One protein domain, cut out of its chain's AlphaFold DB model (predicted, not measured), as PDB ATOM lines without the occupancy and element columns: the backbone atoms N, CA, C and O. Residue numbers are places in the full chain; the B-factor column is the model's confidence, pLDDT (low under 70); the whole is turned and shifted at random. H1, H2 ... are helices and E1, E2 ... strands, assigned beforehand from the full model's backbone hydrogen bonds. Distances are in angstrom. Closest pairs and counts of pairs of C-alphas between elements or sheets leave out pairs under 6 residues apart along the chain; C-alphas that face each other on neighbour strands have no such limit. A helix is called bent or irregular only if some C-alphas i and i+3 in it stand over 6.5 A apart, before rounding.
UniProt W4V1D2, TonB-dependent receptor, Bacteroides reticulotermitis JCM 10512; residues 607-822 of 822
ATOM      1  N   TYR A 607     167.957 209.145 343.739       95.12
ATOM      2  CA  TYR A 607     168.146 210.305 342.865       95.12
ATOM      3  C   TYR A 607     168.114 209.929 341.379       95.12
ATOM      4  O   TYR A 607     168.080 208.749 341.032       95.12
ATOM      5  N   TYR A 608     168.147 210.928 340.495       94.88
ATOM      6  CA  TYR A 608     168.160 210.735 339.043       94.88
ATOM      7  C   TYR A 608     169.500 210.174 338.553       94.88
ATOM      8  O   TYR A 608     170.569 210.605 338.993       94.88
ATOM      9  N   GLU A 609     169.449 209.219 337.627       94.50
ATOM     10  CA  GLU A 609     170.639 208.692 336.955       94.50
ATOM     11  C   GLU A 609     171.015 209.619 335.787       94.50
ATOM     12  O   GLU A 609     170.178 209.973 334.955       94.50
ATOM     13  N   THR A 610     172.280 210.033 335.718       93.12
ATOM     14  CA  THR A 610     172.787 210.916 334.653       93.12
ATOM     15  C   THR A 610     173.589 210.109 333.635       93.12
ATOM     16  O   THR A 610     174.300 209.175 334.000       93.12
ATOM     17  N   ASN A 611     173.478 210.461 332.352       89.88
ATOM     18  CA  ASN A 611     174.142 209.784 331.236       89.88
ATOM     19  C   ASN A 611     175.026 210.762 330.442       89.88
ATOM     20  O   ASN A 611     174.910 210.894 329.225       89.88
ATOM     21  N   GLY A 612     175.884 211.490 331.161       92.88
ATOM     22  CA  GLY A 612     176.822 212.445 330.573       92.88
ATOM     23  C   GLY A 612     176.176 213.761 330.137       92.88
ATOM     24  O   GLY A 612     175.274 214.283 330.794       92.88
ATOM     25  N   ILE A 613     176.705 214.322 329.055       95.75
ATOM     26  CA  ILE A 613     176.382 215.643 328.513       95.75
ATOM     27  C   ILE A 613     175.942 215.470 327.057       95.75
ATOM     28  O   ILE A 613     176.559 214.704 326.313       95.75
ATOM     29  N   TRP A 614     174.900 216.194 326.644       96.12
ATOM     30  CA  TRP A 614     174.446 216.231 325.252       96.12
ATOM     31  C   TRP A 614     175.562 216.739 324.334       96.12
ATOM     32  O   TRP A 614     176.080 217.836 324.542       96.12
ATOM     33  N   GLN A 615     175.944 215.970 323.317       95.75
ATOM     34  CA  GLN A 615     176.996 216.364 322.383       95.75
ATOM     35  C   GLN A 615     176.427 217.132 321.189       95.75
ATOM     36  O   GLN A 615     175.232 217.116 320.904       95.75
ATOM     37  N   ASN A 616     177.305 217.828 320.467       95.19
ATOM     38  CA  ASN A 616     176.924 218.627 319.306       95.19
ATOM     39  C   ASN A 616     176.778 217.756 318.047       95.19
ATOM     40  O   ASN A 616     177.523 217.902 317.083       95.19
ATOM     41  N   THR A 617     175.855 216.793 318.085       94.38
ATOM     42  CA  THR A 617     175.540 215.910 316.953       94.38
ATOM     43  C   THR A 617     174.067 216.051 316.571       94.38
ATOM     44  O   THR A 617     173.249 216.328 317.449       94.38
ATOM     45  N   PRO A 618     173.679 215.828 315.299       93.38
ATOM     46  CA  PRO A 618     172.280 215.957 314.885       93.38
ATOM     47  C   PRO A 618     171.296 215.113 315.717       93.38
ATOM     48  O   PRO A 618     170.193 215.573 315.999       93.38
ATOM     49  N   SER A 619     171.706 213.913 316.149       92.69
ATOM     50  CA  SER A 619     170.883 213.030 316.991       92.69
ATOM     51  C   SER A 619     170.677 213.603 318.393       92.69
ATOM     52  O   SER A 619     169.545 213.722 318.849       92.69
ATOM     53  N   ASP A 620     171.763 214.007 319.059       93.44
ATOM     54  CA  ASP A 620     171.688 214.564 320.414       93.44
ATOM     55  C   ASP A 620     170.949 215.907 320.437       93.44
ATOM     56  O   ASP A 620     170.218 216.183 321.381       93.44
ATOM     57  N   ILE A 621     171.091 216.731 319.395       94.81
ATOM     58  CA  ILE A 621     170.354 217.994 319.266       94.81
ATOM     59  C   ILE A 621     168.847 217.737 319.195       94.81
ATOM     60  O   ILE A 621     168.082 218.412 319.885       94.81
ATOM     61  N   ALA A 622     168.421 216.772 318.375       92.31
ATOM     62  CA  ALA A 622     167.011 216.427 318.231       92.31
ATOM     63  C   ALA A 622     166.424 215.887 319.545       92.31
ATOM     64  O   ALA A 622     165.351 216.324 319.953       92.31
ATOM     65  N   GLU A 623     167.141 214.995 320.238       91.44
ATOM     66  CA  GLU A 623     166.710 214.448 321.532       91.44
ATOM     67  C   GLU A 623     166.689 215.507 322.646       91.44
ATOM     68  O   GLU A 623     165.708 215.603 323.383       91.44
ATOM     69  N   ALA A 624     167.733 216.333 322.762       93.19
ATOM     70  CA  ALA A 624     167.815 217.382 323.778       93.19
ATOM     71  C   ALA A 624     166.681 218.411 323.625       93.19
ATOM     72  O   ALA A 624     166.100 218.852 324.622       93.19
ATOM     73  N   ALA A 625     166.312 218.747 322.384       92.94
ATOM     74  CA  ALA A 625     165.236 219.690 322.096       92.94
ATOM     75  C   ALA A 625     163.870 219.226 322.635       92.94
ATOM     76  O   ALA A 625     163.071 220.071 323.047       92.94
ATOM     77  N   LEU A 626     163.614 217.911 322.707       91.44
ATOM     78  CA  LEU A 626     162.364 217.360 323.254       91.44
ATOM     79  C   LEU A 626     162.140 217.745 324.722       91.44
ATOM     80  O   LEU A 626     161.000 217.901 325.149       91.44
ATOM     81  N   VAL A 627     163.224 217.931 325.478       92.44
ATOM     82  CA  VAL A 627     163.211 218.304 326.903       92.44
ATOM     83  C   VAL A 627     163.711 219.734 327.144       92.44
ATOM     84  O   VAL A 627     164.109 220.094 328.255       92.44
ATOM     85  N   GLY A 628     163.708 220.559 326.090       92.50
ATOM     86  CA  GLY A 628     164.106 221.966 326.145       92.50
ATOM     87  C   GLY A 628     165.577 222.201 326.493       92.50
ATOM     88  O   GLY A 628     165.908 223.256 327.032       92.50
ATOM     89  N   GLN A 629     166.445 221.230 326.211       94.69
ATOM     90  CA  GLN A 629     167.888 221.313 326.417       94.69
ATOM     91  C   GLN A 629     168.626 221.511 325.087       94.69
ATOM     92  O   GLN A 629     168.072 221.327 324.004       94.69
ATOM     93  N   LYS A 630     169.901 221.888 325.171       94.62
ATOM     94  CA  LYS A 630     170.802 222.050 324.019       94.62
ATOM     95  C   LYS A 630     172.133 221.327 324.260       94.62
ATOM     96  O   LYS A 630     172.432 220.994 325.409       94.62
ATOM     97  N   PRO A 631     172.968 221.105 323.225       96.12
ATOM     98  CA  PRO A 631     174.286 220.513 323.422       96.12
ATOM     99  C   PRO A 631     175.092 221.261 324.485       96.12
ATOM    100  O   PRO A 631     175.047 222.495 324.567       96.12
ATOM    101  N   GLY A 632     175.787 220.497 325.319       94.88
ATOM    102  CA  GLY A 632     176.471 220.963 326.511       94.88
ATOM    103  C   GLY A 632     175.633 220.917 327.790       94.88
ATOM    104  O   GLY A 632     176.220 220.990 328.867       94.88
ATOM    105  N   ASP A 633     174.305 220.774 327.718       95.69
ATOM    106  CA  ASP A 633     173.473 220.497 328.896       95.69
ATOM    107  C   ASP A 633     173.582 219.039 329.354       95.69
ATOM    108  O   ASP A 633     174.020 218.143 328.632       95.69
ATOM    109  N   VAL A 634     173.159 218.800 330.590       95.31
ATOM    110  CA  VAL A 634     173.240 217.493 331.245       95.31
ATOM    111  C   VAL A 634     172.186 216.527 330.718       95.31
ATOM    112  O   VAL A 634     171.002 216.856 330.673       95.31
ATOM    113  N   LYS A 635     172.605 215.310 330.368       93.81
ATOM    114  CA  LYS A 635     171.718 214.243 329.900       93.81
ATOM    115  C   LYS A 635     171.248 213.414 331.094       93.81
ATOM    116  O   LYS A 635     172.059 212.832 331.817       93.81
ATOM    117  N   VAL A 636     169.935 213.352 331.312       93.62
ATOM    118  CA  VAL A 636     169.311 212.557 332.383       93.62
ATOM    119  C   VAL A 636     168.693 211.308 331.771       93.62
ATOM    120  O   VAL A 636     168.011 211.379 330.751       93.62
ATOM    121  N   LYS A 637     168.927 210.145 332.373       91.81
ATOM    122  CA  LYS A 637     168.340 208.891 331.901       91.81
ATOM    123  C   LYS A 637     166.839 208.885 332.191       91.81
ATOM    124  O   LYS A 637     166.440 209.076 333.333       91.81
ATOM    125  N   ASN A 638     166.024 208.664 331.162       88.38
ATOM    126  CA  ASN A 638     164.588 208.443 331.320       88.38
ATOM    127  C   ASN A 638     164.316 206.969 331.681       88.38
ATOM    128  O   ASN A 638     164.911 206.076 331.073       88.38
ATOM    129  N   LEU A 639     163.422 206.714 332.642       88.44
ATOM    130  CA  LEU A 639     162.944 205.367 332.977       88.44
ATOM    131  C   LEU A 639     161.670 204.967 332.213       88.44
ATOM    132  O   LEU A 639     161.201 203.843 332.376       88.44
ATOM    133  N   TYR A 640     161.167 205.841 331.339       85.75
ATOM    134  CA  TYR A 640     159.999 205.625 330.483       85.75
ATOM    135  C   TYR A 640     158.714 205.356 331.273       85.75
ATOM    136  O   TYR A 640     157.978 204.405 330.985       85.75
ATOM    137  N   THR A 641     158.464 206.189 332.281       87.19
ATOM    138  CA  THR A 641     157.306 206.092 333.174       87.19
ATOM    139  C   THR A 641     155.995 206.362 332.417       87.19
ATOM    140  O   THR A 641     155.983 206.889 331.305       87.19
ATOM    141  N   GLU A 642     154.859 205.914 332.959       87.56
ATOM    142  CA  GLU A 642     153.552 206.016 332.275       87.56
ATOM    143  C   GLU A 642     153.046 207.459 332.135       87.56
ATOM    144  O   GLU A 642     152.197 207.742 331.294       87.56
ATOM    145  N   ASP A 643     153.569 208.362 332.958       89.81
ATOM    146  CA  ASP A 643     153.305 209.796 332.950       89.81
ATOM    147  C   ASP A 643     154.177 210.583 331.966       89.81
ATOM    148  O   ASP A 643     153.988 211.795 331.820       89.81
ATOM    149  N   ASP A 644     155.062 209.906 331.232       89.56
ATOM    150  CA  ASP A 644     155.726 210.487 330.073       89.56
ATOM    151  C   ASP A 644     154.711 210.926 329.016       89.56
ATOM    152  O   ASP A 644     153.746 210.231 328.678       89.56
ATOM    153  N   LYS A 645     154.973 212.080 328.404       88.75
ATOM    154  CA  LYS A 645     154.112 212.602 327.346       88.75
ATOM    155  C   LYS A 645     154.413 211.888 326.031       88.75
ATOM    156  O   LYS A 645     155.527 211.971 325.523       88.75
ATOM    157  N   VAL A 646     153.409 211.258 325.429       88.00
ATOM    158  CA  VAL A 646     153.508 210.670 324.082       88.00
ATOM    159  C   VAL A 646     152.988 211.673 323.051       88.00
ATOM    160  O   VAL A 646     151.872 212.176 323.179       88.00
ATOM    161  N   LEU A 647     153.805 212.000 322.051       86.88
ATOM    162  CA  LEU A 647     153.423 212.835 320.911       86.88
ATOM    163  C   LEU A 647     152.657 212.011 319.858       86.88
ATOM    164  O   LEU A 647     152.654 210.783 319.894       86.88
ATOM    165  N   GLU A 648     151.999 212.683 318.908       84.88
ATOM    166  CA  GLU A 648     151.169 212.034 317.873       84.88
ATOM    167  C   GLU A 648     151.951 211.067 316.965       84.88
ATOM    168  O   GLU A 648     151.378 210.121 316.430       84.88
ATOM    169  N   ASP A 649     153.261 211.273 316.822       84.12
ATOM    170  CA  ASP A 649     154.185 210.417 316.067       84.12
ATOM    171  C   ASP A 649     154.709 209.211 316.878       84.12
ATOM    172  O   ASP A 649     155.496 208.413 316.371       84.12
ATOM    173  N   GLY A 650     154.270 209.066 318.133       81.75
ATOM    174  CA  GLY A 650     154.709 208.027 319.063       81.75
ATOM    175  C   GLY A 650     155.971 208.375 319.859       81.75
ATOM    176  O   GLY A 650     156.381 207.580 320.710       81.75
ATOM    177  N   THR A 651     156.578 209.546 319.641       85.75
ATOM    178  CA  THR A 651     157.758 210.000 320.389       85.75
ATOM    179  C   THR A 651     157.397 210.246 321.855       85.75
ATOM    180  O   THR A 651     156.445 210.964 322.161       85.75
ATOM    181  N   ARG A 652     158.174 209.671 322.782       85.56
ATOM    182  CA  ARG A 652     158.017 209.901 324.227       85.56
ATOM    183  C   ARG A 652     158.899 211.047 324.704       85.56
ATOM    184  O   ARG A 652     160.110 211.023 324.504       85.56
ATOM    185  N   VAL A 653     158.287 212.007 325.384       89.25
ATOM    186  CA  VAL A 653     158.950 213.114 326.070       89.25
ATOM    187  C   VAL A 653     158.967 212.811 327.576       89.25
ATOM    188  O   VAL A 653     157.887 212.728 328.170       89.25
ATOM    189  N   PRO A 654     160.159 212.658 328.188       89.19
ATOM    190  CA  PRO A 654     160.304 212.354 329.611       89.19
ATOM    191  C   PRO A 654     159.642 213.395 330.521       89.19
ATOM    192  O   PRO A 654     159.846 214.595 330.306       89.19
ATOM    193  N   VAL A 655     158.941 212.961 331.573       91.94
ATOM    194  CA  VAL A 655     158.444 213.830 332.659       91.94
ATOM    195  C   VAL A 655     159.125 213.454 333.971       91.94
ATOM    196  O   VAL A 655     158.664 212.581 334.697       91.94
ATOM    197  N   TYR A 656     160.209 214.155 334.307       90.94
ATOM    198  CA  TYR A 656     161.043 213.808 335.453       90.94
ATOM    199  C   TYR A 656     160.368 214.134 336.781       90.94
ATOM    200  O   TYR A 656     160.180 215.298 337.143       90.94
ATOM    201  N   ASN A 657     160.081 213.092 337.551       90.31
ATOM    202  CA  ASN A 657     159.552 213.195 338.904       90.31
ATOM    203  C   ASN A 657     160.127 212.091 339.805       90.31
ATOM    204  O   ASN A 657     161.187 211.535 339.522       90.31
ATOM    205  N   ASP A 658     159.488 211.820 340.938       90.00
ATOM    206  CA  ASP A 658     159.941 210.810 341.895       90.00
ATOM    207  C   ASP A 658     159.985 209.390 341.302       90.00
ATOM    208  O   ASP A 658     160.823 208.586 341.706       90.00
ATOM    209  N   LYS A 659     159.159 209.084 340.294       90.94
ATOM    210  CA  LYS A 659     159.148 207.775 339.620       90.94
ATOM    211  C   LYS A 659     160.390 207.509 338.765       90.94
ATOM    212  O   LYS A 659     160.688 206.350 338.491       90.94
ATOM    213  N   ASP A 660     161.130 208.550 338.379       92.19
ATOM    214  CA  ASP A 660     162.353 208.434 337.569       92.19
ATOM    215  C   ASP A 660     163.631 208.327 338.416       92.19
ATOM    216  O   ASP A 660     164.742 208.234 337.884       92.19
ATOM    217  N   LYS A 661     163.503 208.357 339.746       93.12
ATOM    218  CA  LYS A 661     164.635 208.236 340.666       93.12
ATOM    219  C   LYS A 661     164.953 206.776 340.960       93.12
ATOM    220  O   LYS A 661     164.074 205.945 341.187       93.12
ATOM    221  N   THR A 662     166.244 206.475 341.049       94.50
ATOM    222  CA  THR A 662     166.752 205.146 341.393       94.50
ATOM    223  C   THR A 662     167.615 205.192 342.648       94.50
ATOM    224  O   THR A 662     168.172 206.226 343.020       94.50
ATOM    225  N   TYR A 663     167.714 204.048 343.322       95.19
ATOM    226  CA  TYR A 663     168.616 203.838 344.450       95.19
ATOM    227  C   TYR A 663     170.045 203.634 343.938       95.19
ATOM    228  O   TYR A 663     170.333 202.630 343.283       95.19
ATOM    229  N   GLN A 664     170.933 204.588 344.211       94.94
ATOM    230  CA  GLN A 664     172.272 204.658 343.620       94.94
ATOM    231  C   GLN A 664     173.407 204.333 344.610       94.94
ATOM    232  O   GLN A 664     174.582 204.366 344.225       94.94
ATOM    233  N   GLY A 665     173.099 203.963 345.858       94.25
ATOM    234  CA  GLY A 665     174.075 203.614 346.898       94.25
ATOM    235  C   GLY A 665     173.931 204.481 348.145       94.25
ATOM    236  O   GLY A 665     172.905 205.114 348.339       94.25
ATOM    237  N   THR A 666     174.962 204.537 348.988       94.69
ATOM    238  CA  THR A 666     174.904 205.235 350.284       94.69
ATOM    239  C   THR A 666     176.007 206.280 350.431       94.69
ATOM    240  O   THR A 666     177.087 206.162 349.846       94.69
ATOM    241  N   THR A 667     175.736 207.308 351.230       93.75
ATOM    242  CA  THR A 667     176.717 208.316 351.643       93.75
ATOM    243  C   THR A 667     177.664 207.823 352.737       93.75
ATOM    244  O   THR A 667     178.724 208.413 352.926       93.75
ATOM    245  N   SER A 668     177.317 206.741 353.439       93.06
ATOM    246  CA  SER A 668     178.133 206.172 354.518       93.06
ATOM    247  C   SER A 668     179.017 205.036 353.994       93.06
ATOM    248  O   SER A 668     178.517 204.194 353.250       93.06
ATOM    249  N   PRO A 669     180.307 204.945 354.361       94.31
ATOM    250  CA  PRO A 669     181.181 203.885 353.861       94.31
ATOM    251  C   PRO A 669     180.822 202.524 354.475       94.31
ATOM    252  O   PRO A 669     180.983 202.345 355.682       94.31
ATOM    253  N   PRO A 670     180.369 201.537 353.676       95.12
ATOM    254  CA  PRO A 670     180.118 200.192 354.186       95.12
ATOM    255  C   PRO A 670     181.406 199.420 354.479       95.12
ATOM    256  O   PRO A 670     181.360 198.449 355.226       95.12
ATOM    257  N   ILE A 671     182.534 199.801 353.869       97.19
ATOM    258  CA  ILE A 671     183.810 199.092 353.979       97.19
ATOM    259  C   ILE A 671     184.875 200.046 354.511       97.19
ATOM    260  O   ILE A 671     185.080 201.132 353.962       97.19
ATOM    261  N   TYR A 672     185.592 199.588 355.531       98.00
ATOM    262  CA  TYR A 672     186.790 200.223 356.058       98.00
ATOM    263  C   TYR A 672     187.911 199.197 356.161       98.00
ATOM    264  O   TYR A 672     187.689 198.066 356.594       98.00
ATOM    265  N   TRP A 673     189.127 199.592 355.811       98.19
ATOM    266  CA  TRP A 673     190.305 198.806 356.145       98.19
ATOM    267  C   TRP A 673     191.503 199.694 356.433       98.19
ATOM    268  O   TRP A 673     191.594 200.824 355.957       98.19
ATOM    269  N   ASN A 674     192.434 199.156 357.209       98.38
ATOM    270  CA  ASN A 674     193.733 199.752 357.457       98.38
ATOM    271  C   ASN A 674     194.822 198.681 357.462       98.38
ATOM    272  O   ASN A 674     194.570 197.513 357.758       98.38
ATOM    273  N   ILE A 675     196.035 199.099 357.130       98.38
ATOM    274  CA  ILE A 675     197.236 198.287 357.265       98.38
ATOM    275  C   ILE A 675     198.366 199.159 357.792       98.38
ATOM    276  O   ILE A 675     198.597 200.270 357.314       98.38
ATOM    277  N   ARG A 676     199.100 198.637 358.765       98.25
ATOM    278  CA  ARG A 676     200.295 199.258 359.323       98.25
ATOM    279  C   ARG A 676     201.458 198.291 359.214       98.25
ATOM    280  O   ARG A 676     201.305 197.105 359.496       98.25
ATOM    281  N   ASN A 677     202.612 198.803 358.811       98.50
ATOM    282  CA  ASN A 677     203.862 198.059 358.834       98.50
ATOM    283  C   ASN A 677     204.858 198.770 359.736       98.50
ATOM    284  O   ASN A 677     205.074 199.971 359.585       98.50
ATOM    285  N   ASP A 678     205.486 198.011 360.628       98.19
ATOM    286  CA  ASP A 678     206.523 198.485 361.535       98.19
ATOM    287  C   ASP A 678     207.798 197.664 361.310       98.19
ATOM    288  O   ASP A 678     207.789 196.431 361.348       98.19
ATOM    289  N   PHE A 679     208.904 198.363 361.083       98.50
ATOM    290  CA  PHE A 679     210.225 197.807 360.838       98.50
ATOM    291  C   PHE A 679     211.189 198.299 361.912       98.50
ATOM    292  O   PHE A 679     211.280 199.502 362.160       98.50
ATOM    293  N   THR A 680     211.955 197.389 362.505       98.00
ATOM    294  CA  THR A 680     213.033 197.710 363.448       98.00
ATOM    295  C   THR A 680     214.349 197.183 362.899       98.00
ATOM    296  O   THR A 680     214.506 195.975 362.735       98.00
ATOM    297  N   PHE A 681     215.301 198.079 362.655       97.56
ATOM    298  CA  PHE A 681     216.650 197.803 362.167       97.56
ATOM    299  C   PHE A 681     217.671 198.019 363.284       97.56
ATOM    300  O   PHE A 681     217.615 199.020 364.002       97.56
ATOM    301  N   TRP A 682     218.611 197.083 363.433       94.12
ATOM    302  CA  TRP A 682     219.707 197.134 364.413       94.12
ATOM    303  C   TRP A 682     219.256 197.532 365.831       94.12
ATOM    304  O   TRP A 682     219.993 198.194 366.555       94.12
ATOM    305  N   LYS A 683     218.031 197.144 366.222       89.00
ATOM    306  CA  LYS A 683     217.344 197.439 367.500       89.00
ATOM    307  C   LYS A 683     216.969 198.904 367.765       89.00
ATOM    308  O   LYS A 683     216.009 199.137 368.493       89.00
ATOM    309  N   ASP A 684     217.674 199.861 367.172       93.00
ATOM    310  CA  ASP A 684     217.578 201.277 367.540       93.00
ATOM    311  C   ASP A 684     216.857 202.149 366.501       93.00
ATOM    312  O   ASP A 684     216.279 203.177 366.870       93.00
ATOM    313  N   LEU A 685     216.866 201.746 365.222       97.38
ATOM    314  CA  LEU A 685     216.220 202.463 364.120       97.38
ATOM    315  C   LEU A 685     214.862 201.832 363.807       97.38
ATOM    316  O   LEU A 685     214.778 200.658 363.467       97.38
ATOM    317  N   THR A 686     213.797 202.619 363.877       98.06
ATOM    318  CA  THR A 686     212.434 202.192 363.554       98.06
ATOM    319  C   THR A 686     211.903 202.968 362.360       98.06
ATOM    320  O   THR A 686     212.055 204.188 362.317       98.06
ATOM    321  N   PHE A 687     211.233 202.284 361.442       98.31
ATOM    322  CA  PHE A 687     210.476 202.872 360.342       98.31
ATOM    323  C   PHE A 687     209.074 202.274 360.352       98.31
ATOM    324  O   PHE A 687     208.932 201.062 360.485       98.31
ATOM    325  N   SER A 688     208.044 203.094 360.203       98.25
ATOM    326  CA  SER A 688     206.676 202.610 360.081       98.25
ATOM    327  C   SER A 688     205.890 203.416 359.067       98.25
ATOM    328  O   SER A 688     206.117 204.618 358.921       98.25
ATOM    329  N   PHE A 689     204.927 202.766 358.421       98.44
ATOM    330  CA  PHE A 689     203.917 203.453 357.626       98.44
ATOM    331  C   PHE A 689     202.528 202.851 357.846       98.44
ATOM    332  O   PHE A 689     202.401 201.646 358.092       98.44
ATOM    333  N   SER A 690     201.494 203.686 357.745       98.12
ATOM    334  CA  SER A 690     200.085 203.288 357.831       98.12
ATOM    335  C   SER A 690     199.300 203.725 356.598       98.12
ATOM    336  O   SER A 690     199.463 204.830 356.083       98.12
ATOM    337  N   LEU A 691     198.424 202.842 356.134       98.25
ATOM    338  CA  LEU A 691     197.434 203.112 355.101       98.25
ATOM    339  C   LEU A 691     196.042 202.845 355.668       98.25
ATOM    340  O   LEU A 691     195.863 201.880 356.414       98.25
ATOM    341  N   TYR A 692     195.053 203.631 355.258       97.94
ATOM    342  CA  TYR A 692     193.645 203.294 355.467       97.94
ATOM    343  C   TYR A 692     192.779 203.693 354.276       97.94
ATOM    344  O   TYR A 692     193.205 204.431 353.384       97.94
ATOM    345  N   SER A 693     191.557 203.170 354.246       97.56
ATOM    346  CA  SER A 693     190.611 203.412 353.169       97.56
ATOM    347  C   SER A 693     189.169 203.324 353.646       97.56
ATOM    348  O   SER A 693     188.812 202.422 354.407       97.56
ATOM    349  N   TYR A 694     188.339 204.221 353.115       96.69
ATOM    350  CA  TYR A 694     186.887 204.086 353.099       96.69
ATOM    351  C   TYR A 694     186.415 203.771 351.679       96.69
ATOM    352  O   TYR A 694     186.761 204.470 350.723       96.69
ATOM    353  N   MET A 695     185.595 202.727 351.537       95.94
ATOM    354  CA  MET A 695     185.121 202.241 350.239       95.94
ATOM    355  C   MET A 695     183.602 202.046 350.217       95.94
ATOM    356  O   MET A 695     182.989 201.671 351.212       95.94
ATOM    357  N   GLY A 696     183.004 202.276 349.047       93.50
ATOM    358  CA  GLY A 696     181.588 202.057 348.744       93.50
ATOM    359  C   GLY A 696     180.680 203.270 348.956       93.50
ATOM    360  O   GLY A 696     179.516 203.208 348.564       93.50
ATOM    361  N   HIS A 697     181.195 204.363 349.527       93.19
ATOM    362  CA  HIS A 697     180.424 205.586 349.738       93.19
ATOM    363  C   HIS A 697     180.464 206.523 348.533       93.19
ATOM    364  O   HIS A 697     181.421 206.554 347.747       93.19
ATOM    365  N   LYS A 698     179.384 207.288 348.390       93.38
ATOM    366  CA  LYS A 698     179.146 208.177 347.257       93.38
ATOM    367  C   LYS A 698     178.603 209.522 347.721       93.38
ATOM    368  O   LYS A 698     178.133 209.662 348.845       93.38
ATOM    369  N   SER A 699     178.636 210.515 346.844       92.06
ATOM    370  CA  SER A 699     177.986 211.807 347.067       92.06
ATOM    371  C   SER A 699     177.349 212.327 345.792       92.06
ATOM    372  O   SER A 699     177.805 212.021 344.691       92.06
ATOM    373  N   LEU A 700     176.334 213.166 345.948       91.88
ATOM    374  CA  LEU A 700     175.804 213.981 344.866       91.88
ATOM    375  C   LEU A 700     176.449 215.361 344.910       91.88
ATOM    376  O   LEU A 700     176.606 215.930 345.989       91.88
ATOM    377  N   ALA A 701     176.801 215.903 343.748       89.25
ATOM    378  CA  ALA A 701     177.261 217.280 343.656       89.25
ATOM    379  C   ALA A 701     176.808 217.965 342.361       89.25
ATOM    380  O   ALA A 701     176.798 217.366 341.284       89.25
ATOM    381  N   GLY A 702     176.439 219.243 342.475       89.56
ATOM    382  CA  GLY A 702     175.942 220.068 341.369       89.56
ATOM    383  C   GLY A 702     177.011 220.888 340.640       89.56
ATOM    384  O   GLY A 702     176.695 221.530 339.645       89.56
ATOM    385  N   TYR A 703     178.275 220.868 341.082       86.25
ATOM    386  CA  TYR A 703     179.326 221.748 340.541       86.25
ATOM    387  C   TYR A 703     179.617 221.532 339.046       86.25
ATOM    388  O   TYR A 703     180.085 222.451 338.376       86.25
ATOM    389  N   TRP A 704     179.290 220.351 338.511       91.25
ATOM    390  CA  TRP A 704     179.434 220.030 337.091       91.25
ATOM    391  C   TRP A 704     178.510 220.842 336.172       91.25
ATOM    392  O   TRP A 704     178.762 220.894 334.975       91.25
ATOM    393  N   LEU A 705     177.473 221.495 336.714       92.94
ATOM    394  CA  LEU A 705     176.547 222.345 335.959       92.94
ATOM    395  C   LEU A 705     177.129 223.723 335.613       92.94
ATOM    396  O   LEU A 705     176.552 224.438 334.795       92.94
ATOM    397  N   ASN A 706     178.237 224.123 336.251       91.88
ATOM    398  CA  ASN A 706     178.866 225.432 336.053       91.88
ATOM    399  C   ASN A 706     177.879 226.607 336.171       91.88
ATOM    400  O   ASN A 706     177.910 227.543 335.377       91.88
ATOM    401  N   GLN A 707     176.982 226.568 337.158       90.00
ATOM    402  CA  GLN A 707     176.032 227.649 337.455       90.00
ATOM    403  C   GLN A 707     176.667 228.730 338.347       90.00
ATOM    404  O   GLN A 707     176.048 229.249 339.276       90.00
ATOM    405  N   ASP A 708     177.929 229.073 338.076       86.81
ATOM    406  CA  ASP A 708     178.748 229.917 338.954       86.81
ATOM    407  C   ASP A 708     178.147 231.338 339.114       86.81
ATOM    408  O   ASP A 708     178.270 231.971 340.164       86.81
ATOM    409  N   ASN A 709     177.370 231.819 338.132       89.44
ATOM    410  CA  ASN A 709     176.684 233.115 338.215       89.44
ATOM    411  C   ASN A 709     175.320 233.100 338.933       89.44
ATOM    412  O   ASN A 709     174.689 234.150 339.011       89.44
ATOM    413  N   GLY A 710     174.867 231.973 339.498       83.75
ATOM    414  CA  GLY A 710     173.667 231.949 340.352       83.75
ATOM    415  C   GLY A 710     173.801 232.857 341.586       83.75
ATOM    416  O   GLY A 710     172.826 233.449 342.035       83.75
ATOM    417  N   GLY A 711     175.033 233.035 342.077       79.94
ATOM    418  CA  GLY A 711     175.401 234.026 343.095       79.94
ATOM    419  C   GLY A 711     176.091 235.269 342.524       79.94
ATOM    420  O   GLY A 711     176.877 235.893 343.228       79.94
ATOM    421  N   SER A 712     175.883 235.587 341.240       87.75
ATOM    422  CA  SER A 712     176.524 236.709 340.530       87.75
ATOM    423  C   SER A 712     178.062 236.701 340.538       87.75
ATOM    424  O   SER A 712     178.682 237.750 340.391       87.75
ATOM    425  N   GLN A 713     178.709 235.539 340.698       87.88
ATOM    426  CA  GLN A 713     180.173 235.461 340.821       87.88
ATOM    427  C   GLN A 713     180.886 235.950 339.557       87.88
ATOM    428  O   GLN A 713     181.895 236.645 339.640       87.88
ATOM    429  N   ILE A 714     180.342 235.632 338.380       90.88
ATOM    430  CA  ILE A 714     180.919 236.084 337.116       90.88
ATOM    431  C   ILE A 714     180.651 237.575 336.943       90.88
ATOM    432  O   ILE A 714     181.592 238.337 336.744       90.88
ATOM    433  N   THR A 715     179.409 238.021 337.119       89.62
ATOM    434  CA  THR A 715     179.037 239.441 337.018       89.62
ATOM    435  C   THR A 715     179.861 240.327 337.963       89.62
ATOM    436  O   THR A 715     180.314 241.388 337.542       89.62
ATOM    437  N   ASN A 716     180.155 239.857 339.180       88.94
ATOM    438  CA  ASN A 716     180.944 240.567 340.196       88.94
ATOM    439  C   ASN A 716     182.459 240.316 340.108       88.94
ATOM    440  O   ASN A 716     183.196 240.682 341.016       88.94
ATOM    441  N   ALA A 717     182.938 239.686 339.032       90.81
ATOM    442  CA  ALA A 717     184.358 239.431 338.780       90.81
ATOM    443  C   ALA A 717     185.098 238.581 339.822       90.81
ATOM    444  O   ALA A 717     186.328 238.625 339.892       90.81
ATOM    445  N   CYS A 718     184.363 237.765 340.577       90.12
ATOM    446  CA  CYS A 718     184.932 236.834 341.537       90.12
ATOM    447  C   CYS A 718     185.861 235.819 340.862       90.12
ATOM    448  O   CYS A 718     185.708 235.465 339.689       90.12
ATOM    449  N   ASN A 719     186.803 235.311 341.649       88.69
ATOM    450  CA  ASN A 719     187.592 234.152 341.280       88.69
ATOM    451  C   ASN A 719     186.743 232.875 341.375       88.69
ATOM    452  O   ASN A 719     185.944 232.716 342.300       88.69
ATOM    453  N   VAL A 720     186.926 231.966 340.419       85.88
ATOM    454  CA  VAL A 720     186.248 230.664 340.376       85.88
ATOM    455  C   VAL A 720     187.285 229.560 340.168       85.88
ATOM    456  O   VAL A 720     188.296 229.809 339.505       85.88
ATOM    457  N   PRO A 721     187.065 228.345 340.705       82.12
ATOM    458  CA  PRO A 721     187.968 227.223 340.473       82.12
ATOM    459  C   PRO A 721     188.135 226.927 338.983       82.12
ATOM    460  O   PRO A 721     187.190 227.062 338.202       82.12
ATOM    461  N   GLU A 722     189.324 226.476 338.596       85.19
ATOM    462  CA  GLU A 722     189.568 225.978 337.245       85.19
ATOM    463  C   GLU A 722     188.826 224.648 337.027       85.19
ATOM    464  O   GLU A 722     188.839 223.759 337.882       85.19
ATOM    465  N   LYS A 723     188.141 224.520 335.884       87.12
ATOM    466  CA  LYS A 723     187.320 223.353 335.531       87.12
ATOM    467  C   LYS A 723     187.468 223.050 334.044       87.12
ATOM    468  O   LYS A 723     187.538 223.972 333.231       87.12
ATOM    469  N   LYS A 724     187.436 221.769 333.670       89.94
ATOM    470  CA  LYS A 724     187.402 221.337 332.263       89.94
ATOM    471  C   LYS A 724     185.960 221.173 331.794       89.94
ATOM    472  O   LYS A 724     185.353 220.121 331.976       89.94
ATOM    473  N   TYR A 725     185.404 222.223 331.201       93.19
ATOM    474  CA  TYR A 725     184.005 222.264 330.779       93.19
ATOM    475  C   TYR A 725     183.798 222.034 329.288       93.19
ATOM    476  O   TYR A 725     184.689 222.226 328.456       93.19
ATOM    477  N   TRP A 726     182.577 221.610 328.974       96.19
ATOM    478  CA  TRP A 726     182.115 221.412 327.615       96.19
ATOM    479  C   TRP A 726     182.038 222.741 326.866       96.19
ATOM    480  O   TRP A 726     181.426 223.710 327.326       96.19
ATOM    481  N   THR A 727     182.626 222.759 325.675       93.88
ATOM    482  CA  THR A 727     182.394 223.780 324.648       93.88
ATOM    483  C   THR A 727     182.226 223.077 323.298       93.88
ATOM    484  O   THR A 727     182.626 221.916 323.185       93.88
ATOM    485  N   PRO A 728     181.686 223.738 322.261       89.94
ATOM    486  CA  PRO A 728     181.551 223.128 320.935       89.94
ATOM    487  C   PRO A 728     182.866 222.568 320.371       89.94
ATOM    488  O   PRO A 728     182.850 221.528 319.719       89.94
ATOM    489  N   ASP A 729     183.994 223.209 320.692       89.62
ATOM    490  CA  ASP A 729     185.337 222.812 320.246       89.62
ATOM    491  C   ASP A 729     186.069 221.896 321.253       89.62
ATOM    492  O   ASP A 729     187.167 221.415 320.978       89.62
ATOM    493  N   ASN A 730     185.477 221.650 322.428       92.12
ATOM    494  CA  ASN A 730     186.015 220.792 323.488       92.12
ATOM    495  C   ASN A 730     184.909 219.881 324.058       92.12
ATOM    496  O   ASN A 730     184.392 220.147 325.154       92.12
ATOM    497  N   PRO A 731     184.503 218.828 323.325       91.06
ATOM    498  CA  PRO A 731     183.509 217.881 323.809       91.06
ATOM    499  C   PRO A 731     184.055 217.082 325.001       91.06
ATOM    500  O   PRO A 731     185.106 216.447 324.927       91.06
ATOM    501  N   THR A 732     183.321 217.091 326.114       93.19
ATOM    502  CA  THR A 732     183.633 216.330 327.337       93.19
ATOM    503  C   THR A 732     182.353 215.840 328.026       93.19
ATOM    504  O   THR A 732     181.255 216.303 327.727       93.19
ATOM    505  N   ASN A 733     182.500 214.890 328.954       91.69
ATOM    506  CA  ASN A 733     181.456 214.418 329.875       91.69
ATOM    507  C   ASN A 733     181.772 214.754 331.353       91.69
ATOM    508  O   ASN A 733     181.068 214.310 332.270       91.69
ATOM    509  N   GLU A 734     182.849 215.506 331.605       89.69
ATOM    510  CA  GLU A 734     183.302 215.861 332.954       89.69
ATOM    511  C   GLU A 734     182.434 216.971 333.560       89.69
ATOM    512  O   GLU A 734     181.692 216.690 334.510       89.69
ATOM    513  N   TYR A 735     182.467 218.170 332.962       92.88
ATOM    514  CA  TYR A 735     181.661 219.334 333.338       92.88
ATOM    515  C   TYR A 735     180.845 219.827 332.145       92.88
ATOM    516  O   TYR A 735     181.351 219.932 331.026       92.88
ATOM    517  N   ALA A 736     179.578 220.141 332.403       95.50
ATOM    518  CA  ALA A 736     178.631 220.661 331.430       95.50
ATOM    519  C   ALA A 736     179.076 222.026 330.898       95.50
ATOM    520  O   ALA A 736     180.028 222.635 331.392       95.50
ATOM    521  N   ARG A 737     178.386 222.529 329.877       94.75
ATOM    522  CA  ARG A 737     178.608 223.895 329.406       94.75
ATOM    523  C   ARG A 737     178.431 224.890 330.549       94.75
ATOM    524  O   ARG A 737     177.755 224.619 331.539       94.75
ATOM    525  N   LEU A 738     178.995 226.077 330.386       94.19
ATOM    526  CA  LEU A 738     178.785 227.155 331.343       94.19
ATOM    527  C   LEU A 738     177.290 227.496 331.442       94.19
ATOM    528  O   LEU A 738     176.596 227.601 330.423       94.19
ATOM    529  N   ASN A 739     176.801 227.627 332.678       91.75
ATOM    530  CA  ASN A 739     175.390 227.812 333.005       91.75
ATOM    531  C   ASN A 739     174.474 226.720 332.415       91.75
ATOM    532  O   ASN A 739     173.475 227.018 331.744       91.75
ATOM    533  N   ALA A 740     174.859 225.452 332.576       94.19
ATOM    534  CA  ALA A 740     174.048 224.327 332.131       94.19
ATOM    535  C   ALA A 740     172.763 224.200 332.956       94.19
ATOM    536  O   ALA A 740     172.710 224.536 334.144       94.19
ATOM    537  N   VAL A 741     171.725 223.680 332.311       93.06
ATOM    538  CA  VAL A 741     170.410 223.450 332.917       93.06
ATOM    539  C   VAL A 741     170.002 221.995 332.752       93.06
ATOM    540  O   VAL A 741     170.441 221.307 331.826       93.06
ATOM    541  N   GLY A 742     169.163 221.514 333.664       94.12
ATOM    542  CA  GLY A 742     168.527 220.211 333.515       94.12
ATOM    543  C   GLY A 742     167.322 220.264 332.563       94.12
ATOM    544  O   GLY A 742     166.963 221.340 332.075       94.12
ATOM    545  N   PRO A 743     166.696 219.108 332.295       94.12
ATOM    546  CA  PRO A 743     165.466 219.009 331.512       94.12
ATOM    547  C   PRO A 743     164.372 219.954 332.019       94.12
ATOM    548  O   PRO A 743     164.069 219.968 333.214       94.12
ATOM    549  N   ASN A 744     163.720 220.716 331.136       93.50
ATOM    550  CA  ASN A 744     162.645 221.627 331.553       93.50
ATOM    551  C   ASN A 744     161.351 220.897 331.972       93.50
ATOM    552  O   ASN A 744     160.443 221.512 332.530       93.50
ATOM    553  N   THR A 745     161.297 219.582 331.772       91.06
ATOM    554  CA  THR A 745     160.199 218.680 332.131       91.06
ATOM    555  C   THR A 745     160.281 218.177 333.578       91.06
ATOM    556  O   THR A 745     159.979 217.022 333.855       91.06
ATOM    557  N   GLY A 746     160.703 219.040 334.510       89.12
ATOM    558  CA  GLY A 746     160.747 218.743 335.952       89.12
ATOM    559  C   GLY A 746     162.076 219.052 336.649       89.12
ATOM    560  O   GLY A 746     162.120 219.111 337.873       89.12
ATOM    561  N   LEU A 747     163.152 219.319 335.897       93.19
ATOM    562  CA  LEU A 747     164.517 219.504 336.416       93.19
ATOM    563  C   LEU A 747     165.194 220.782 335.895       93.19
ATOM    564  O   LEU A 747     166.418 220.843 335.784       93.19
ATOM    565  N   ALA A 748     164.418 221.827 335.593       89.56
ATOM    566  CA  ALA A 748     164.931 223.052 334.967       89.56
ATOM    567  C   ALA A 748     166.056 223.728 335.780       89.56
ATOM    568  O   ALA A 748     166.956 224.337 335.206       89.56
ATOM    569  N   GLY A 749     166.034 223.586 337.112       84.00
ATOM    570  CA  GLY A 749     167.074 224.105 338.010       84.00
ATOM    571  C   GLY A 749     168.419 223.371 337.927       84.00
ATOM    572  O   GLY A 749     169.418 223.890 338.413       84.00
ATOM    573  N   GLY A 750     168.472 222.197 337.291       89.69
ATOM    574  CA  GLY A 750     169.666 221.358 337.205       89.69
ATOM    575  C   GLY A 750     169.508 220.003 337.895       89.69
ATOM    576  O   GLY A 750     168.520 219.724 338.571       89.69
ATOM    577  N   VAL A 751     170.517 219.152 337.718       93.69
ATOM    578  CA  VAL A 751     170.602 217.816 338.322       93.69
ATOM    579  C   VAL A 751     172.015 217.588 338.853       93.69
ATOM    580  O   VAL A 751     172.999 217.956 338.208       93.69
ATOM    581  N   SER A 752     172.141 217.002 340.040       93.38
ATOM    582  CA  SER A 752     173.453 216.651 340.596       93.38
ATOM    583  C   SER A 752     174.027 215.390 339.947       93.38
ATOM    584  O   SER A 752     173.289 214.484 339.564       93.38
ATOM    585  N   LYS A 753     175.356 215.308 339.867       91.88
ATOM    586  CA  LYS A 753     176.082 214.114 339.419       91.88
ATOM    587  C   LYS A 753     176.495 213.271 340.618       91.88
ATOM    588  O   LYS A 753     176.844 213.806 341.671       91.88
ATOM    589  N   LEU A 754     176.439 211.951 340.457       92.75
ATOM    590  CA  LEU A 754     176.897 210.991 341.456       92.75
ATOM    591  C   LEU A 754     178.411 210.794 341.337       92.75
ATOM    592  O   LEU A 754     178.921 210.478 340.263       92.75
ATOM    593  N   TYR A 755     179.113 210.916 342.457       90.81
ATOM    594  CA  TYR A 755     180.552 210.717 342.559       90.81
ATOM    595  C   TYR A 755     180.867 209.588 343.535       90.81
ATOM    596  O   TYR A 755     180.322 209.534 344.638       90.81
ATOM    597  N   ASN A 756     181.778 208.697 343.141       92.50
ATOM    598  CA  ASN A 756     182.376 207.736 344.064       92.50
ATOM    599  C   ASN A 756     183.450 208.448 344.892       92.50
ATOM    600  O   ASN A 756     184.316 209.114 344.327       92.50
ATOM    601  N   ARG A 757     183.423 208.261 346.213       92.31
ATOM    602  CA  ARG A 757     184.372 208.890 347.150       92.31
ATOM    603  C   ARG A 757     185.403 207.912 347.708       92.31
ATOM    604  O   ARG A 757     186.032 208.158 348.726       92.31
ATOM    605  N   ASN A 758     185.603 206.788 347.027       94.44
ATOM    606  CA  ASN A 758     186.604 205.805 347.425       94.44
ATOM    607  C   ASN A 758     187.999 206.437 347.418       94.44
ATOM    608  O   ASN A 758     188.387 207.109 346.457       94.44
ATOM    609  N   PHE A 759     188.774 206.169 348.460       95.81
ATOM    610  CA  PHE A 759     190.156 206.620 348.529       95.81
ATOM    611  C   PHE A 759     191.016 205.656 349.333       95.81
ATOM    612  O   PHE A 759     190.512 204.914 350.173       95.81
ATOM    613  N   VAL A 760     192.323 205.702 349.102       97.06
ATOM    614  CA  VAL A 760     193.335 205.109 349.980       97.06
ATOM    615  C   VAL A 760     194.255 206.229 350.434       97.06
ATOM    616  O   VAL A 760     194.791 206.950 349.595       97.06
ATOM    617  N   ARG A 761     194.450 206.393 351.741       96.44
ATOM    618  CA  ARG A 761     195.339 207.416 352.296       96.44
ATOM    619  C   ARG A 761     196.572 206.772 352.905       96.44
ATOM    620  O   ARG A 761     196.450 205.856 353.712       96.44
ATOM    621  N   LEU A 762     197.743 207.284 352.530       97.56
ATOM    622  CA  LEU A 762     198.986 207.101 353.274       97.56
ATOM    623  C   LEU A 762     198.972 208.091 354.433       97.56
ATOM    624  O   LEU A 762     199.318 209.263 354.286       97.56
ATOM    625  N   ASP A 763     198.467 207.597 355.553       94.81
ATOM    626  CA  ASP A 763     198.127 208.381 356.730       94.81
ATOM    627  C   ASP A 763     199.374 208.863 357.455       94.81
ATOM    628  O   ASP A 763     199.539 210.059 357.662       94.81
ATOM    629  N   ASN A 764     200.297 207.956 357.760       97.12
ATOM    630  CA  ASN A 764     201.510 208.305 358.476       97.12
ATOM    631  C   ASN A 764     202.729 207.576 357.916       97.12
ATOM    632  O   ASN A 764     202.678 206.386 357.606       97.12
ATOM    633  N   ILE A 765     203.849 208.294 357.851       98.31
ATOM    634  CA  ILE A 765     205.196 207.720 357.821       98.31
ATOM    635  C   ILE A 765     205.929 208.216 359.063       98.31
ATOM    636  O   ILE A 765     205.972 209.421 359.304       98.31
ATOM    637  N   THR A 766     206.562 207.315 359.812       98.25
ATOM    638  CA  THR A 766     207.381 207.669 360.975       98.25
ATOM    639  C   THR A 766     208.739 206.983 360.914       98.25
ATOM    640  O   THR A 766     208.840 205.779 360.695       98.25
ATOM    641  N   VAL A 767     209.794 207.753 361.163       98.31
ATOM    642  CA  VAL A 767     211.159 207.281 361.399       98.31
ATOM    643  C   VAL A 767     211.546 207.657 362.824       98.31
ATOM    644  O   VAL A 767     211.300 208.772 363.277       98.31
ATOM    645  N   GLY A 768     212.160 206.735 363.552       98.00
ATOM    646  CA  GLY A 768     212.638 206.982 364.908       98.00
ATOM    647  C   GLY A 768     213.997 206.353 365.134       98.00
ATOM    648  O   GLY A 768     214.225 205.224 364.716       98.00
ATOM    649  N   TYR A 769     214.887 207.058 365.819       97.69
ATOM    650  CA  TYR A 769     216.194 206.545 366.203       97.69
ATOM    651  C   TYR A 769     216.411 206.731 367.700       97.69
ATOM    652  O   TYR A 769     216.267 207.833 368.233       97.69
ATOM    653  N   THR A 770     216.740 205.640 368.387       97.19
ATOM    654  CA  THR A 770     217.110 205.664 369.806       97.19
ATOM    655  C   THR A 770     218.627 205.696 369.912       97.19
ATOM    656  O   THR A 770     219.304 204.828 369.372       97.19
ATOM    657  N   LEU A 771     219.183 206.696 370.596       95.75
ATOM    658  CA  LEU A 771     220.631 206.783 370.760       95.75
ATOM    659  C   LEU A 771     221.127 205.613 371.627       95.75
ATOM    660  O   LEU A 771     220.520 205.325 372.662       95.75
ATOM    661  N   PRO A 772     222.259 204.976 371.272       93.44
ATOM    662  CA  PRO A 772     222.822 203.899 372.070       93.44
ATOM    663  C   PRO A 772     223.114 204.338 373.510       93.44
ATOM    664  O   PRO A 772     223.836 205.313 373.736       93.44
ATOM    665  N   GLN A 773     222.663 203.550 374.491       92.12
ATOM    666  CA  GLN A 773     222.829 203.860 375.922       92.12
ATOM    667  C   GLN A 773     224.288 204.089 376.351       92.12
ATOM    668  O   GLN A 773     224.560 204.828 377.295       92.12
ATOM    669  N   LYS A 774     225.257 203.504 375.632       93.56
ATOM    670  CA  LYS A 774     226.699 203.737 375.838       93.56
ATOM    671  C   LYS A 774     227.119 205.211 375.703       93.56
ATOM    672  O   LYS A 774     228.179 205.587 376.202       93.56
ATOM    673  N   TRP A 775     226.342 206.026 374.988       93.31
ATOM    674  CA  TRP A 775     226.596 207.455 374.799       93.31
ATOM    675  C   TRP A 775     225.816 208.304 375.801       93.31
ATOM    676  O   TRP A 775     226.388 209.230 376.370       93.31
ATOM    677  N   THR A 776     224.552 207.965 376.061       94.50
ATOM    678  CA  THR A 776     223.653 208.765 376.906       94.50
ATOM    679  C   THR A 776     223.947 208.597 378.399       94.50
ATOM    680  O   THR A 776     224.007 209.584 379.130       94.50
ATOM    681  N   ARG A 777     224.269 207.376 378.853       92.62
ATOM    682  CA  ARG A 777     224.540 207.092 380.275       92.62
ATOM    683  C   ARG A 777     225.748 207.836 380.841       92.62
ATOM    684  O   ARG A 777     225.809 208.051 382.045       92.62
ATOM    685  N   LYS A 778     226.686 208.278 379.990       93.62
ATOM    686  CA  LYS A 778     227.817 209.132 380.405       93.62
ATOM    687  C   LYS A 778     227.361 210.466 381.007       93.62
ATOM    688  O   LYS A 778     228.107 211.051 381.782       93.62
ATOM    689  N   TYR A 779     226.157 210.912 380.659       94.06
ATOM    690  CA  TYR A 779     225.557 212.167 381.101       94.06
ATOM    691  C   TYR A 779     224.336 211.950 382.004       94.06
ATOM    692  O   TYR A 779     223.529 212.859 382.138       94.06
ATOM    693  N   GLN A 780     224.185 210.758 382.603       94.12
ATOM    694  CA  GLN A 780     223.031 210.411 383.452       94.12
ATOM    695  C   GLN A 780     221.680 210.536 382.724       94.12
ATOM    696  O   GLN A 780     220.685 210.943 383.309       94.12
ATOM    697  N   VAL A 781     221.662 210.191 381.433       96.06
ATOM    698  CA  VAL A 781     220.443 210.121 380.622       96.06
ATOM    699  C   VAL A 781     220.203 208.666 380.225       96.06
ATOM    700  O   VAL A 781     221.024 208.082 379.502       96.06
ATOM    701  N   ASP A 782     219.100 208.061 380.670       94.31
ATOM    702  CA  ASP A 782     218.786 206.667 380.340       94.31
ATOM    703  C   ASP A 782     218.434 206.469 378.858       94.31
ATOM    704  O   ASP A 782     218.926 205.526 378.222       94.31
ATOM    705  N   LYS A 783     217.641 207.374 378.269       95.75
ATOM    706  CA  LYS A 783     217.182 207.242 376.877       95.75
ATOM    707  C   LYS A 783     217.025 208.588 376.180       95.75
ATOM    708  O   LYS A 783     216.386 209.497 376.693       95.75
ATOM    709  N   VAL A 784     217.541 208.671 374.953       97.19
ATOM    710  CA  VAL A 784     217.257 209.769 374.018       97.19
ATOM    711  C   VAL A 784     216.713 209.171 372.730       97.19
ATOM    712  O   VAL A 784     217.353 208.306 372.130       97.19
ATOM    713  N   ARG A 785     215.533 209.616 372.300       97.25
ATOM    714  CA  ARG A 785     214.902 209.177 371.054       97.25
ATOM    715  C   ARG A 785     214.528 210.378 370.200       97.25
ATOM    716  O   ARG A 785     213.768 211.233 370.642       97.25
ATOM    717  N   VAL A 786     215.029 210.388 368.971       98.00
ATOM    718  CA  VAL A 786     214.680 211.373 367.942       98.00
ATOM    719  C   VAL A 786     213.674 210.734 367.000       98.00
ATOM    720  O   VAL A 786     213.865 209.594 366.571       98.00
ATOM    721  N   THR A 787     212.597 211.440 366.685       98.06
ATOM    722  CA  THR A 787     211.555 210.979 365.765       98.06
ATOM    723  C   THR A 787     211.279 212.028 364.706       98.06
ATOM    724  O   THR A 787     211.215 213.211 365.017       98.06
ATOM    725  N   ALA A 788     211.070 211.588 363.473       98.25
ATOM    726  CA  ALA A 788     210.553 212.401 362.386       98.25
ATOM    727  C   ALA A 788     209.328 211.697 361.805       98.25
ATOM    728  O   ALA A 788     209.384 210.494 361.542       98.25
ATOM    729  N   SER A 789     208.226 212.411 361.610       97.56
ATOM    730  CA  SER A 789     207.032 211.843 360.989       97.56
ATOM    731  C   SER A 789     206.360 212.807 360.025       97.56
ATOM    732  O   SER A 789     206.531 214.021 360.108       97.56
ATOM    733  N   CYS A 790     205.599 212.247 359.093       97.81
ATOM    734  CA  CYS A 790     204.733 212.979 358.183       97.81
ATOM    735  C   CYS A 790     203.330 212.379 358.282       97.81
ATOM    736  O   CYS A 790     203.180 211.179 358.042       97.81
ATOM    737  N   ASN A 791     202.336 213.191 358.651       96.00
ATOM    738  CA  ASN A 791     200.923 212.800 358.643       96.00
ATOM    739  C   ASN A 791     200.226 213.364 357.400       96.00
ATOM    740  O   ASN A 791     200.593 214.443 356.929       96.00
ATOM    741  N   ASN A 792     199.195 212.671 356.910       94.31
ATOM    742  CA  ASN A 792     198.483 212.969 355.666       94.31
ATOM    743  C   ASN A 792     199.450 213.093 354.473       94.31
ATOM    744  O   ASN A 792     199.499 214.105 353.768       94.31
ATOM    745  N   VAL A 793     200.267 212.056 354.258       96.12
ATOM    746  CA  VAL A 793     201.337 212.070 353.251       96.12
ATOM    747  C   VAL A 793     200.755 212.223 351.849       96.12
ATOM    748  O   VAL A 793     201.106 213.161 351.135       96.12
ATOM    749  N   CYS A 794     199.855 211.331 351.440       94.25
ATOM    750  CA  CYS A 794     199.143 211.433 350.170       94.25
ATOM    751  C   CYS A 794     197.845 210.623 350.183       94.25
ATOM    752  O   CYS A 794     197.690 209.673 350.954       94.25
ATOM    753  N   THR A 795     196.931 210.988 349.287       94.69
ATOM    754  CA  THR A 795     195.651 210.308 349.086       94.69
ATOM    755  C   THR A 795     195.540 209.879 347.627       94.69
ATOM    756  O   THR A 795     195.716 210.689 346.722       94.69
ATOM    757  N   PHE A 796     195.238 208.604 347.399       94.81
ATOM    758  CA  PHE A 796     194.949 208.033 346.089       94.81
ATOM    759  C   PHE A 796     193.431 207.951 345.918       94.81
ATOM    760  O   PHE A 796     192.767 207.214 346.649       94.81
ATOM    761  N   SER A 797     192.868 208.708 344.980       92.06
ATOM    762  CA  SER A 797     191.427 208.725 344.711       92.06
ATOM    763  C   SER A 797     191.140 209.146 343.268       92.06
ATOM    764  O   SER A 797     191.981 209.760 342.618       92.06
ATOM    765  N   SER A 798     189.941 208.821 342.779       85.31
ATOM    766  CA  SER A 798     189.362 209.401 341.559       85.31
ATOM    767  C   SER A 798     188.613 210.714 341.825       85.31
ATOM    768  O   SER A 798     187.963 211.244 340.929       85.31
ATOM    769  N   TRP A 799     188.610 211.180 343.073       85.06
ATOM    770  CA  TRP A 799     187.984 212.421 343.505       85.06
ATOM    771  C   TRP A 799     188.845 213.631 343.128       85.06
ATOM    772  O   TRP A 799     190.054 213.617 343.343       85.06
ATOM    773  N   GLU A 800     188.218 214.665 342.569       71.62
ATOM    774  CA  GLU A 800     188.927 215.797 341.959       71.62
ATOM    775  C   GLU A 800     189.097 217.003 342.903       71.62
ATOM    776  O   GLU A 800     190.111 217.692 342.817       71.62
ATOM    777  N   TYR A 801     188.155 217.261 343.825       70.50
ATOM    778  CA  TYR A 801     188.113 218.533 344.568       70.50
ATOM    779  C   TYR A 801     188.204 218.420 346.080       70.50
ATOM    780  O   TYR A 801     187.271 217.977 346.744       70.50
ATOM    781  N   GLY A 802     189.283 218.956 346.640       79.81
ATOM    782  CA  GLY A 802     189.524 218.868 348.072       79.81
ATOM    783  C   GLY A 802     189.735 217.419 348.495       79.81
ATOM    784  O   GLY A 802     190.120 216.555 347.706       79.81
ATOM    785  N   ASP A 803     189.499 217.152 349.765       87.62
ATOM    786  CA  ASP A 803     189.763 215.852 350.345       87.62
ATOM    787  C   ASP A 803     188.572 214.882 350.166       87.62
ATOM    788  O   ASP A 803     187.450 215.221 350.543       87.62
ATOM    789  N   PRO A 804     188.763 213.657 349.636       89.19
ATOM    790  CA  PRO A 804     187.664 212.713 349.414       89.19
ATOM    791  C   PRO A 804     186.959 212.255 350.693       89.19
ATOM    792  O   PRO A 804     185.823 211.800 350.598       89.19
ATOM    793  N   GLU A 805     187.566 212.391 351.873       89.06
ATOM    794  CA  GLU A 805     186.956 212.020 353.157       89.06
ATOM    795  C   GLU A 805     186.108 213.162 353.723       89.06
ATOM    796  O   GLU A 805     184.916 212.999 353.973       89.06
ATOM    797  N   THR A 806     186.691 214.353 353.849       82.88
ATOM    798  CA  THR A 806     186.037 215.502 354.500       82.88
ATOM    799  C   THR A 806     185.278 216.409 353.530       82.88
ATOM    800  O   THR A 806     184.377 217.134 353.939       82.88
ATOM    801  N   GLY A 807     185.610 216.371 352.238       77.50
ATOM    802  CA  GLY A 807     185.149 217.323 351.222       77.50
ATOM    803  C   GLY A 807     185.829 218.697 351.300       77.50
ATOM    804  O   GLY A 807     185.591 219.535 350.435       77.50
ATOM    805  N   GLY A 808     186.662 218.930 352.322       79.94
ATOM    806  CA  GLY A 808     187.348 220.192 352.590       79.94
ATOM    807  C   GLY A 808     188.864 220.075 352.449       79.94
ATOM    808  O   GLY A 808     189.375 219.347 351.598       79.94
ATOM    809  N   LEU A 809     189.592 220.817 353.284       80.19
ATOM    810  CA  LEU A 809     191.052 220.787 353.321       80.19
ATOM    811  C   LEU A 809     191.551 219.673 354.245       80.19
ATOM    812  O   LEU A 809     191.119 219.566 355.390       80.19
ATOM    813  N   ALA A 810     192.525 218.900 353.767       86.50
ATOM    814  CA  ALA A 810     193.314 217.987 354.587       86.50
ATOM    815  C   ALA A 810     194.764 218.478 354.616       86.50
ATOM    816  O   ALA A 810     195.456 218.477 353.595       86.50
ATOM    817  N   THR A 811     195.225 218.931 355.780       89.19
ATOM    818  CA  THR A 811     196.571 219.486 355.942       89.19
ATOM    819  C   THR A 811     197.595 218.378 356.171       89.19
ATOM    820  O   THR A 811     197.380 217.440 356.944       89.19
ATOM    821  N   ARG A 812     198.741 218.487 355.494       93.00
ATOM    822  CA  ARG A 812     199.915 217.647 355.747       93.00
ATOM    823  C   ARG A 812     200.724 218.257 356.886       93.00
ATOM    824  O   ARG A 812     200.987 219.455 356.863       93.00
ATOM    825  N   SER A 813     201.158 217.441 357.845       94.62
ATOM    826  CA  SER A 813     202.036 217.893 358.935       94.62
ATOM    827  C   SER A 813     203.345 217.120 358.946       94.62
ATOM    828  O   SER A 813     203.360 215.900 358.785       94.62
ATOM    829  N   PHE A 814     204.444 217.842 359.153       96.06
ATOM    830  CA  PHE A 814     205.771 217.280 359.373       96.06
ATOM    831  C   PHE A 814     206.145 217.513 360.831       96.06
ATOM    832  O   PHE A 814     206.169 218.653 361.285       96.06
ATOM    833  N   ASN A 815     206.432 216.442 361.562       96.31
ATOM    834  CA  ASN A 815     206.728 216.510 362.987       96.31
ATOM    835  C   ASN A 815     208.167 216.075 363.234       96.31
ATOM    836  O   ASN A 815     208.605 215.037 362.734       96.31
ATOM    837  N   LEU A 816     208.881 216.842 364.052       97.50
ATOM    838  CA  LEU A 816     210.182 216.480 364.601       97.50
ATOM    839  C   LEU A 816     210.047 216.426 366.120       97.50
ATOM    840  O   LEU A 816     209.629 217.392 366.747       97.50
ATOM    841  N   GLY A 817     210.375 215.279 366.704       96.94
ATOM    842  CA  GLY A 817     210.220 215.018 368.129       96.94
ATOM    843  C   GLY A 817     211.529 214.596 368.775       96.94
ATOM    844  O   GLY A 817     212.325 213.858 368.188       96.94
ATOM    845  N   LEU A 818     211.724 215.035 370.015       97.44
ATOM    846  CA  LEU A 818     212.825 214.632 370.878       97.44
ATOM    847  C   LEU A 818     212.248 214.172 372.215       97.44
ATOM    848  O   LEU A 818     211.634 214.953 372.932       97.44
ATOM    849  N   ASN A 819     212.468 212.906 372.557       97.19
ATOM    850  CA  ASN A 819     212.081 212.340 373.844       97.19
ATOM    851  C   ASN A 819     213.336 212.038 374.661       97.19
ATOM    852  O   ASN A 819     214.202 211.287 374.204       97.19
ATOM    853  N   ILE A 820     213.414 212.604 375.865       96.44
ATOM    854  CA  ILE A 820     214.515 212.407 376.809       96.44
ATOM    855  C   ILE A 820     213.949 211.782 378.083       96.44
ATOM    856  O   ILE A 820     212.971 212.273 378.642       96.44
ATOM    857  N   THR A 821     214.571 210.702 378.538       95.06
ATOM    858  CA  THR A 821     214.283 210.050 379.818       95.06
ATOM    859  C   THR A 821     215.566 210.036 380.635       95.06
ATOM    860  O   THR A 821     216.598 209.586 380.126       95.06
ATOM    861  N   LEU A 822     215.496 210.578 381.852       92.44
ATOM    862  CA  LEU A 822     216.609 210.633 382.800       92.44
ATOM    863  C   LEU A 822     216.720 209.326 383.580       92.44
ATOM    864  O   LEU A 822     215.667 208.854 384.066       92.44
TER     865      LEU A 822
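What this domain is: This is residues 607 to 822 of the 822 residues of the protein "TonB-dependent receptor" of Bacteroides reticulotermitis JCM 10512 (UniProt W4V1D2). What stands out first? A long arm, a twisted sheet of E4, E5, E8, E9 and E10, runs out from a loop-rich head, with H3 at the arm's far end. The head holds the small strand pairs E1 with E2 and E6 with E7, besides E3, H1 and H2, and residues 711 to 716 stick out from it. What is it built of? The printed part has 216 residues with three named helices and ten named strands, in the order E1 H1 E2 E3 E4 E5 E6 H2 E7 E8 H3 E9 E10; the class is mixed, helices and strands, with under half of the residues in named elements. The large sheet has the order E4, E5, E8, E9, E10, all antiparallel. How large is it? It is extended, with a radius of gyration of the C-alphas of 27.0 A and spans of 98 by 40 by 27 A.

How they stand to each other: How do the long strands pair? E4, residues 671 to 681, and E5, residues 685 to 695, form a hairpin, with N 675 and O 691 2.9 A apart. E5 is antiparallel to E8, residues 759 to 770, with N 761 and O 692 at 2.8 A, and E8 to E9, residues 783 to 797, with N 792 and O 763 at 2.7 A. E9 and the edge strand E10, residues 813 to 821, form another hairpin, with N 815 and O 789 at 2.8 A. What joins the head? E5 runs on into E6, residues 698 to 701, at 67 degrees, and E7, residues 753 to 756, runs on into E8 at 36 degrees. E6 and E7 are antiparallel, with N 755 and O 699 at 2.8 A. E3, residues 661 to 666, pairs with no named strand; its closest C-alpha pair with E6 is Thr 666 and Lys 698, 6.0 A. What lies beyond? E1, residues 610 to 613, and E2, residues 634 to 636, are antiparallel, with N 611 and O 635 at 2.8 A. The closest C-alphas of E1 and E7 are those of Thr 610 and Lys 753, 6.6 A; those of E2 and H1, residues 618 to 626, are Lys 635 and Ala 624, 7.9 A. And the helices? H3, residues 773 to 779, only grazes the large sheet with residues 773 to 777, while H1 and H2, residues 708 to 711, are not on it. H2 is irregular, but only just: C-alphas 708 and 711 are 6.7 A apart. O i to N i+4 pairs are within hydrogen-bond range in 4 of 5 for H1 and 1 of 3 for H3, where 2 of 4 O i to N i+3 pairs are; H2 is too short for an i+4 pair.

Where its parts are: Where are the ends? E1 begins at C-alpha 610 (172.787, 210.916, 334.653), and E10 ends at C-alpha 821 (214.283, 210.050, 379.818). How long are the elements? E9 measures 41.2 A, E8 34.4 A, E5 34.1 A, E4 33.9 A and E10 25.4 A from first to last C-alpha.

The domain as a whole: How far does it reach? The C-alphas of Glu 648 and Lys 778, the two farthest apart, are 99.0 A apart. Is it continuous and confident? The printed part has no cut; the links E2 to E3, H2 to E7 and E9 to E10 are long. Mean pLDDT of the printed part is 92.5, and no printed residue is under 70.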